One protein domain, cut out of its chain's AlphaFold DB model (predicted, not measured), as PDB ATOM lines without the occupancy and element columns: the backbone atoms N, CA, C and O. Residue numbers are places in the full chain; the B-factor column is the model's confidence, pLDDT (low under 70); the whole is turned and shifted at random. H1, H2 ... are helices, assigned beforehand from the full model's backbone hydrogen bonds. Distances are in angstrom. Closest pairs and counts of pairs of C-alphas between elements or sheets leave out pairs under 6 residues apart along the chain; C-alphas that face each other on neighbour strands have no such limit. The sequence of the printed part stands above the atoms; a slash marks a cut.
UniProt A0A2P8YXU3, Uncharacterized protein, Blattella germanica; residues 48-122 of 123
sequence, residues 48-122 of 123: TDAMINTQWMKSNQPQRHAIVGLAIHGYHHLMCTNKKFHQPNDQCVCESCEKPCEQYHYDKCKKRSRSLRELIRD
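What this domain is: This is residues 48 to 122 of the 123 residues of an uncharacterized protein of Blattella germanica (UniProt A0A2P8YXU3). There is little regular structure: an elongated body of mostly loops, with H2 and H1 towards the end made by residues 53 to 63, and looping residues 80 to 104 making the other end, H3 and H4 at its base. The printed part has 75 residues, with five named helices, H1 to H5 in order, and no named strand; the class is all helix, with only 28 residues in named elements. It is compact, radius of gyration of the C-alphas 12.6 A, spanning 39 by 23 by 20 A.

Where its parts are: H1, residues 49 to 52, begins at C-alpha (106.184, 7.154, 60.125). H2, residues 64 to 73, is 13.8 A long. H3 is residues 76 to 79, H4 105 to 108. H5, residues 116 to 121, 8.8 A long, ends at C-alpha (87.930, 11.782, 64.294).

How they stand to each other: H1 touches H2, closest C-alphas Ala 50 and Val 68, 5.9 A. H2 and H5 only just touch, with 3 pairs of C-alphas within 8 A, closest Ala 66 and Arg 117, 6.4 A, about perpendicular at 89 degrees. H3 touches H4, closest C-alphas His 76 and His 105, 6.2 A. H1 and H4 are apart. In H2 and H5 every O i to N i+4 pair is within hydrogen-bond range; H1, H3 and H4 are too short for one.

The domain as a whole: The C-alphas farthest apart, Ser 59 and Gln 91, are 39.8 A apart. The printed part has no cut. H1 to H2 and H3 to H4 are long links. Only residue 122 has pLDDT under 70.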
ATOM      1  N   THR A  48     108.195  10.290  56.883       93.19
ATOM      2  CA  THR A  48     106.996  10.031  57.696       93.19
ATOM      3  C   THR A  48     107.019   8.635  58.319       93.19
ATOM      4  O   THR A  48     107.618   7.708  57.767       93.19
ATOM      5  N   ASP A  49     106.293   8.445  59.427       91.31
ATOM      6  CA  ASP A  49     106.184   7.154  60.125       91.31
ATOM      7  C   ASP A  49     105.802   6.000  59.191       91.31
ATOM      8  O   ASP A  49     106.354   4.901  59.292       91.31
ATOM      9  N   ALA A  50     104.891   6.246  58.243       93.38
ATOM     10  CA  ALA A  50     104.478   5.225  57.287       93.38
ATOM     11  C   ALA A  50     105.623   4.789  56.356       93.38
ATOM     12  O   ALA A  50     105.642   3.651  55.886       93.38
ATOM     13  N   MET A  51     106.571   5.687  56.093       94.44
ATOM     14  CA  MET A  51     107.690   5.454  55.192       94.44
ATOM     15  C   MET A  51     108.928   4.910  55.888       94.44
ATOM     16  O   MET A  51     109.682   4.196  55.233       94.44
ATOM     17  N   ILE A  52     109.133   5.163  57.180       93.69
ATOM     18  CA  ILE A  52     110.301   4.655  57.925       93.69
ATOM     19  C   ILE A  52     110.007   3.375  58.717       93.69
ATOM     20  O   ILE A  52     110.927   2.623  59.036       93.69
ATOM     21  N   ASN A  53     108.734   3.080  58.998       91.06
ATOM     22  CA  ASN A  53     108.311   1.932  59.793       91.06
ATOM     23  C   ASN A  53     107.290   1.074  59.027       91.06
ATOM     24  O   ASN A  53     106.358   1.601  58.439       91.06
ATOM     25  N   THR A  54     107.420  -0.257  59.063       91.69
ATOM     26  CA  THR A  54     106.487  -1.204  58.419       91.69
ATOM     27  C   THR A  54     105.473  -1.825  59.383       91.69
ATOM     28  O   THR A  54     104.594  -2.574  58.955       91.69
ATOM     29  N   GLN A  55     105.534  -1.520  60.689       92.25
ATOM     30  CA  GLN A  55     104.615  -2.100  61.678       92.25
ATOM     31  C   GLN A  55     103.148  -1.835  61.326       92.25
ATOM     32  O   GLN A  55     102.328  -2.731  61.515       92.25
ATOM     33  N   TRP A  56     102.821  -0.668  60.760       92.25
ATOM     34  CA  TRP A  56     101.456  -0.299  60.359       92.25
ATOM     35  C   TRP A  56     100.859  -1.213  59.272       92.25
ATOM     36  O   TRP A  56      99.632  -1.303  59.153       92.25
ATOM     37  N   MET A  57     101.701  -1.916  58.505       92.25
ATOM     38  CA  MET A  57     101.279  -2.847  57.452       92.25
ATOM     39  C   MET A  57     100.784  -4.184  58.018       92.25
ATOM     40  O   MET A  57     100.025  -4.887  57.350       92.25
ATOM     41  N   LYS A  58     101.159  -4.530  59.258       93.69
ATOM     42  CA  LYS A  58     100.728  -5.777  59.906       93.69
ATOM     43  C   LYS A  58      99.211  -5.837  60.059       93.69
ATOM     44  O   LYS A  58      98.534  -4.812  60.168       93.69
ATOM     45  N   SER A  59      98.673  -7.050  60.081       92.88
ATOM     46  CA  SER A  59      97.246  -7.300  60.294       92.88
ATOM     47  C   SER A  59      96.741  -6.638  61.580       92.88
ATOM     48  O   SER A  59      97.466  -6.562  62.570       92.88
ATOM     49  N   ASN A  60      95.493  -6.164  61.557       92.00
ATOM     50  CA  ASN A  60      94.792  -5.580  62.709       92.00
ATOM     51  C   ASN A  60      95.480  -4.370  63.370       92.00
ATOM     52  O   ASN A  60      95.268  -4.108  64.550       92.00
ATOM     53  N   GLN A  61      96.272  -3.598  62.621       92.25
ATOM     54  CA  GLN A  61      96.873  -2.363  63.131       92.25
ATOM     55  C   GLN A  61      95.821  -1.251  63.306       92.25
ATOM     56  O   GLN A  61      95.333  -0.716  62.304       92.25
ATOM     57  N   PRO A  62      95.490  -0.839  64.546       89.50
ATOM     58  CA  PRO A  62      94.334   0.022  64.816       89.50
ATOM     59  C   PRO A  62      94.522   1.468  64.336       89.50
ATOM     60  O   PRO A  62      93.546   2.187  64.141       89.50
ATOM     61  N   GLN A  63      95.768   1.904  64.135       89.62
ATOM     62  CA  GLN A  63      96.106   3.262  63.700       89.62
ATOM     63  C   GLN A  63      96.476   3.344  62.213       89.62
ATOM     64  O   GLN A  63      96.910   4.396  61.752       89.62
ATOM     65  N   ARG A  64      96.294   2.264  61.435       91.69
ATOM     66  CA  ARG A  64      96.707   2.203  60.022       91.69
ATOM     67  C   ARG A  64      96.192   3.385  59.203       91.69
ATOM     68  O   ARG A  64      96.973   4.030  58.512       91.69
ATOM     69  N   HIS A  65      94.893   3.670  59.291       90.50
ATOM     70  CA  HIS A  65      94.275   4.769  58.550       90.50
ATOM     71  C   HIS A  65      94.903   6.124  58.908       90.50
ATOM     72  O   HIS A  65      95.201   6.917  58.022       90.50
ATOM     73  N   ALA A  66      95.161   6.340  60.199       91.81
ATOM     74  CA  ALA A  66      95.761   7.556  60.723       91.81
ATOM     75  C   ALA A  66      97.195   7.749  60.202       91.81
ATOM     76  O   ALA A  66      97.513   8.793  59.642       91.81
ATOM     77  N   ILE A  67      98.034   6.719  60.335       92.31
ATOM     78  CA  ILE A  67      99.450   6.735  59.937       92.31
ATOM     79  C   ILE A  67      99.587   6.960  58.427       92.31
ATOM     80  O   ILE A  67     100.323   7.840  57.982       92.31
ATOM     81  N   VAL A  68      98.832   6.200  57.630       93.12
ATOM     82  CA  VAL A  68      98.837   6.322  56.165       93.12
ATOM     83  C   VAL A  68      98.293   7.680  55.731       93.12
ATOM     84  O   VAL A  68      98.868   8.329  54.859       93.12
ATOM     85  N   GLY A  69      97.202   8.133  56.346       92.25
ATOM     86  CA  GLY A  69      96.606   9.423  56.037       92.25
ATOM     87  C   GLY A  69      97.527  10.592  56.381       92.25
ATOM     88  O   GLY A  69      97.599  11.540  55.602       92.25
ATOM     89  N   LEU A  70      98.291  10.500  57.474       92.50
ATOM     90  CA  LEU A  70      99.300  11.497  57.823       92.50
ATOM     91  C   LEU A  70     100.415  11.534  56.776       92.50
ATOM     92  O   LEU A  70     100.761  12.610  56.306       92.50
ATOM     93  N   ALA A  71     100.921  10.381  56.341       93.69
ATOM     94  CA  ALA A  71     101.951  10.341  55.307       93.69
ATOM     95  C   ALA A  71     101.469  10.941  53.973       93.69
ATOM     96  O   ALA A  71     102.171  11.726  53.339       93.69
ATOM     97  N   ILE A  72     100.244  10.614  53.558       91.62
ATOM     98  CA  ILE A  72      99.680  11.053  52.274       91.62
ATOM     99  C   ILE A  72      99.249  12.526  52.309       91.62
ATOM    100  O   ILE A  72      99.470  13.256  51.346       91.62
ATOM    101  N   HIS A  73      98.600  12.967  53.388       89.94
ATOM    102  CA  HIS A  73      97.920  14.266  53.443       89.94
ATOM    103  C   HIS A  73      98.565  15.274  54.392       89.94
ATOM    104  O   HIS A  73      98.211  16.451  54.340       89.94
ATOM    105  N   GLY A  74      99.426  14.834  55.310       92.25
ATOM    106  CA  GLY A  74     100.079  15.669  56.323       92.25
ATOM    107  C   GLY A  74      99.154  16.245  57.409       92.25
ATOM    108  O   GLY A  74      99.602  16.621  58.486       92.25
ATOM    109  N   TYR A  75      97.841  16.281  57.155       90.44
ATOM    110  CA  TYR A  75      96.797  16.815  58.036       90.44
ATOM    111  C   TYR A  75      96.981  18.278  58.469       90.44
ATOM    112  O   TYR A  75      96.293  18.734  59.380       90.44
ATOM    113  N   HIS A  76      97.808  19.052  57.758       93.12
ATOM    114  CA  HIS A  76      98.085  20.458  58.081       93.12
ATOM    115  C   HIS A  76      96.820  21.310  58.288       93.12
ATOM    116  O   HIS A  76      96.729  22.020  59.281       93.12
ATOM    117  N   HIS A  77      95.798  21.176  57.432       92.56
ATOM    118  CA  HIS A  77      94.533  21.920  57.521       92.56
ATOM    119  C   HIS A  77      93.784  21.713  58.846       92.56
ATOM    120  O   HIS A  77      93.066  22.607  59.284       92.56
ATOM    121  N   LEU A  78      93.968  20.565  59.507       91.50
ATOM    122  CA  LEU A  78      93.359  20.299  60.812       91.50
ATOM    123  C   LEU A  78      94.052  21.095  61.924       91.50
ATOM    124  O   LEU A  78      93.400  21.489  62.884       91.50
ATOM    125  N   MET A  79      95.345  21.383  61.760       93.25
ATOM    126  CA  MET A  79      96.165  22.153  62.703       93.25
ATOM    127  C   MET A  79      96.314  23.629  62.323       93.25
ATOM    128  O   MET A  79      96.813  24.421  63.119       93.25
ATOM    129  N   CYS A  80      95.920  23.997  61.106       95.62
ATOM    130  CA  CYS A  80      96.007  25.350  60.581       95.62
ATOM    131  C   CYS A  80      94.902  26.233  61.175       95.62
ATOM    132  O   CYS A  80      93.817  25.748  61.509       95.62
ATOM    133  N   THR A  81      95.148  27.536  61.266       96.56
ATOM    134  CA  THR A  81      94.118  28.545  61.552       96.56
ATOM    135  C   THR A  81      93.068  28.606  60.437       96.56
ATOM    136  O   THR A  81      91.887  28.817  60.707       96.56
ATOM    137  N   ASN A  82      93.460  28.347  59.184       95.12
ATOM    138  CA  ASN A  82      92.528  28.157  58.076       95.12
ATOM    139  C   ASN A  82      91.966  26.726  58.082       95.12
ATOM    140  O   ASN A  82      92.628  25.786  57.647       95.12
ATOM    141  N   LYS A  83      90.717  26.566  58.528       91.19
ATOM    142  CA  LYS A  83      90.045  25.256  58.613       91.19
ATOM    143  C   LYS A  83      89.487  24.730  57.291       91.19
ATOM    144  O   LYS A  83      89.051  23.582  57.231       91.19
ATOM    145  N   LYS A  84      89.484  25.532  56.222       91.31
ATOM    146  CA  LYS A  84      89.048  25.055  54.902       91.31
ATOM    147  C   LYS A  84      90.081  24.090  54.338       91.31
ATOM    148  O   LYS A  84      91.266  24.188  54.638       91.31
ATOM    149  N   PHE A  85      89.659  23.174  53.476       88.31
ATOM    150  CA  PHE A  85      90.613  22.353  52.740       88.31
ATOM    151  C   PHE A  85      91.449  23.232  51.794       88.31
ATOM    152  O   PHE A  85      90.893  23.978  50.989       88.31
ATOM    153  N   HIS A  86      92.775  23.164  51.911       93.06
ATOM    154  CA  HIS A  86      93.723  23.933  51.103       93.06
ATOM    155  C   HIS A  86      95.076  23.217  51.024       93.06
ATOM    156  O   HIS A  86      95.359  22.318  51.823       93.06
ATOM    157  N   GLN A  87      95.906  23.620  50.061       92.81
ATOM    158  CA  GLN A  87      97.318  23.241  50.032       92.81
ATOM    159  C   GLN A  87      98.121  24.144  50.980       92.81
ATOM    160  O   GLN A  87      97.762  25.318  51.111       92.81
ATOM    161  N   PRO A  88      99.171  23.626  51.641       94.50
ATOM    162  CA  PRO A  88     100.051  24.441  52.473       94.50
ATOM    163  C   PRO A  88     100.669  25.584  51.667       94.50
ATOM    164  O   PRO A  88     101.052  25.399  50.511       94.50
ATOM    165  N   ASN A  89     100.767  26.759  52.277       95.62
ATOM    166  CA  ASN A  89     101.426  27.933  51.719       95.62
ATOM    167  C   ASN A  89     101.971  28.816  52.854       95.62
ATOM    168  O   ASN A  89     101.761  28.526  54.031       95.62
ATOM    169  N   ASP A  90     102.627  29.919  52.502       95.81
ATOM    170  CA  ASP A  90     103.294  30.805  53.467       95.81
ATOM    171  C   ASP A  90     102.332  31.531  54.428       95.81
ATOM    172  O   ASP A  90     102.762  32.096  55.431       95.81
ATOM    173  N   GLN A  91     101.024  31.514  54.151       96.50
ATOM    174  CA  GLN A  91      99.991  32.080  55.025       96.50
ATOM    175  C   GLN A  91      99.460  31.062  56.043       96.50
ATOM    176  O   GLN A  91      98.692  31.425  56.938       96.50
ATOM    177  N   CYS A  92      99.824  29.784  55.919       97.69
ATOM    178  CA  CYS A  92      99.386  28.743  56.837       97.69
ATOM    179  C   CYS A  92     100.086  28.905  58.192       97.69
ATOM    180  O   CYS A  92     101.307  28.796  58.297       97.69
ATOM    181  N   VAL A  93      99.301  29.095  59.253       97.81
ATOM    182  CA  VAL A  93      99.791  29.244  60.632       97.81
ATOM    183  C   VAL A  93      99.132  28.195  61.517       97.81
ATOM    184  O   VAL A  93      97.940  27.930  61.389       97.81
ATOM    185  N   CYS A  94      99.899  27.568  62.409       96.75
ATOM    186  CA  CYS A  94      99.378  26.547  63.311       96.75
ATOM    187  C   CYS A  94      98.592  27.190  64.460       96.75
ATOM    188  O   CYS A  94      99.114  28.058  65.154       96.75
ATOM    189  N   GLU A  95      97.382  26.700  64.730       95.81
ATOM    190  CA  GLU A  95      96.514  27.213  65.800       95.81
ATOM    191  C   GLU A  95      97.085  27.012  67.210       95.81
ATOM    192  O   GLU A  95      96.741  27.743  68.129       95.81
ATOM    193  N   SER A  96      97.937  26.000  67.401       94.81
ATOM    194  CA  SER A  96      98.468  25.654  68.725       94.81
ATOM    195  C   SER A  96      99.812  26.311  69.020       94.81
ATOM    196  O   SER A  96     100.159  26.512  70.184       94.81
ATOM    197  N   CYS A  97     100.621  26.583  67.989       96.88
ATOM    198  CA  CYS A  97     101.980  27.089  68.179       96.88
ATOM    199  C   CYS A  97     102.308  28.402  67.478       96.88
ATOM    200  O   CYS A  97     103.399  28.913  67.725       96.88
ATOM    201  N   GLU A  98     101.396  28.925  66.655       96.69
ATOM    202  CA  GLU A  98     101.527  30.206  65.944       96.69
ATOM    203  C   GLU A  98     102.736  30.274  64.992       96.69
ATOM    204  O   GLU A  98     103.165  31.344  64.572       96.69
ATOM    205  N   LYS A  99     103.295  29.117  64.619       97.00
ATOM    206  CA  LYS A  99     104.386  28.988  63.640       97.00
ATOM    207  C   LYS A  99     103.854  28.600  62.256       97.00
ATOM    208  O   LYS A  99     102.715  28.125  62.178       97.00
ATOM    209  N   PRO A 100     104.677  28.720  61.192       96.94
ATOM    210  CA  PRO A 100     104.332  28.210  59.869       96.94
ATOM    211  C   PRO A 100     103.841  26.758  59.911       96.94
ATOM    212  O   PRO A 100     104.469  25.883  60.519       96.94
ATOM    213  N   CYS A 101     102.686  26.522  59.293       96.38
ATOM    214  CA  CYS A 101     101.998  25.236  59.265       96.38
ATOM    215  C   CYS A 101     102.192  24.575  57.900       96.38
ATOM    216  O   CYS A 101     101.359  24.680  57.004       96.38
ATOM    217  N   GLU A 102     103.332  23.912  57.752       95.31
ATOM    218  CA  GLU A 102     103.672  23.107  56.580       95.31
ATOM    219  C   GLU A 102     102.850  21.810  56.518       95.31
ATOM    220  O   GLU A 102     102.207  21.407  57.492       95.31
ATOM    221  N   GLN A 103     102.938  21.100  55.388       95.06
ATOM    222  CA  GLN A 103     102.235  19.836  55.154       95.06
ATOM    223  C   GLN A 103     102.350  18.862  56.335       95.06
ATOM    224  O   GLN A 103     101.332  18.389  56.827       95.06
ATOM    225  N   TYR A 104     103.571  18.606  56.812       94.88
ATOM    226  CA  TYR A 104     103.869  17.632  57.866       94.88
ATOM    227  C   TYR A 104     104.094  18.284  59.237       94.88
ATOM    228  O   TYR A 104     104.806  17.754  60.090       94.88
ATOM    229  N   HIS A 105     103.480  19.446  59.484       94.88
ATOM    230  CA  HIS A 105     103.650  20.174  60.743       94.88
ATOM    231  C   HIS A 105     103.234  19.357  61.980       94.88
ATOM    232  O   HIS A 105     103.760  19.601  63.068       94.88
ATOM    233  N   TYR A 106     102.343  18.368  61.822       93.44
ATOM    234  CA  TYR A 106     101.933  17.462  62.897       93.44
ATOM    235  C   TYR A 106     103.135  16.912  63.662       93.44
ATOM    236  O   TYR A 106     103.189  17.102  64.876       93.44
ATOM    237  N   ASP A 107     104.129  16.344  62.979       90.88
ATOM    238  CA  ASP A 107     105.292  15.710  63.615       90.88
ATOM    239  C   ASP A 107     106.276  16.718  64.236       90.88
ATOM    240  O   ASP A 107     107.047  16.376  65.132       90.88
ATOM    241  N   LYS A 108     106.225  17.984  63.808       92.31
ATOM    242  CA  LYS A 108     107.142  19.053  64.242       92.31
ATOM    243  C   LYS A 108     106.578  19.892  65.405       92.31
ATOM    244  O   LYS A 108     107.326  20.575  66.112       92.31
ATOM    245  N   CYS A 109     105.261  19.885  65.613       94.94
ATOM    246  CA  CYS A 109     104.588  20.805  66.528       94.94
ATOM    247  C   CYS A 109     104.723  20.411  68.007       94.94
ATOM    248  O   CYS A 109     104.018  19.538  68.510       94.94
ATOM    249  N   LYS A 110     105.559  21.143  68.751       94.00
ATOM    250  CA  LYS A 110     105.775  20.920  70.195       94.00
ATOM    251  C   LYS A 110     104.605  21.333  71.096       94.00
ATOM    252  O   LYS A 110     104.567  20.917  72.247       94.00
ATOM    253  N   LYS A 111     103.684  22.172  70.608       95.69
ATOM    254  CA  LYS A 111     102.499  22.623  71.368       95.69
ATOM    255  C   LYS A 111     101.215  21.896  70.957       95.69
ATOM    256  O   LYS A 111     100.126  22.310  71.345       95.69
ATOM    257  N   ARG A 112     101.317  20.833  70.155       92.06
ATOM    258  CA  ARG A 112     100.156  20.050  69.734       92.06
ATOM    259  C   ARG A 112      99.529  19.359  70.945       92.06
ATOM    260  O   ARG A 112     100.186  18.561  71.604       92.06
ATOM    261  N   SER A 113      98.250  19.628  71.192       86.50
ATOM    262  CA  SER A 113      97.499  19.036  72.307       86.50
ATOM    263  C   SER A 113      96.765  17.744  71.939       86.50
ATOM    264  O   SER A 113      96.531  16.914  72.810       86.50
ATOM    265  N   ARG A 114      96.420  17.554  70.660       89.06
ATOM    266  CA  ARG A 114      95.653  16.399  70.169       89.06
ATOM    267  C   ARG A 114      96.560  15.300  69.610       89.06
ATOM    268  O   ARG A 114      97.525  15.562  68.883       89.06
ATOM    269  N   SER A 115      96.224  14.052  69.904       89.31
ATOM    270  CA  SER A 115      96.765  12.871  69.232       89.31
ATOM    271  C   SER A 115      96.284  12.789  67.777       89.31
ATOM    272  O   SER A 115      95.330  13.453  67.369       89.31
ATOM    273  N   LEU A 116      96.940  11.948  66.971       88.12
ATOM    274  CA  LEU A 116      96.613  11.805  65.549       88.12
ATOM    275  C   LEU A 116      95.189  11.278  65.384       88.12
ATOM    276  O   LEU A 116      94.437  11.741  64.536       88.12
ATOM    277  N   ARG A 117      94.813  10.337  66.255       87.50
ATOM    278  CA  ARG A 117      93.479   9.748  66.296       87.50
ATOM    279  C   ARG A 117      92.402  10.781  66.619       87.50
ATOM    280  O   ARG A 117      91.320  10.692  66.055       87.50
ATOM    281  N   GLU A 118      92.678  11.729  67.510       89.12
ATOM    282  CA  GLU A 118      91.731  12.796  67.850       89.12
ATOM    283  C   GLU A 118      91.577  13.798  66.707       89.12
ATOM    284  O   GLU A 118      90.457  14.192  66.410       89.12
ATOM    285  N   LEU A 119      92.664  14.153  66.011       85.62
ATOM    286  CA  LEU A 119      92.586  15.062  64.861       85.62
ATOM    287  C   LEU A 119      91.710  14.512  63.733       85.62
ATOM    288  O   LEU A 119      90.930  15.253  63.148       85.62
ATOM    289  N   ILE A 120      91.832  13.221  63.423       85.69
ATOM    290  CA  ILE A 120      91.123  12.618  62.284       85.69
ATOM    291  C   ILE A 120      89.682  12.205  62.598       85.69
ATOM    292  O   ILE A 120      88.963  11.821  61.682       85.69
ATOM    293  N   ARG A 121      89.273  12.214  63.873       77.31
ATOM    294  CA  ARG A 121      87.930  11.782  64.294       77.31
ATOM    295  C   ARG A 121      86.856  12.816  63.964       77.31
ATOM    296  O   ARG A 121      85.711  12.435  63.762       77.31
ATOM    297  N   ASP A 122      87.250  14.083  63.889       59.50
ATOM    298  CA  ASP A 122      86.376  15.230  63.613       59.50
ATOM    299  C   ASP A 122      86.216  15.497  62.098       59.50
ATOM    300  O   ASP A 122      85.840  16.600  61.700       59.50
TER     301      ASP A 122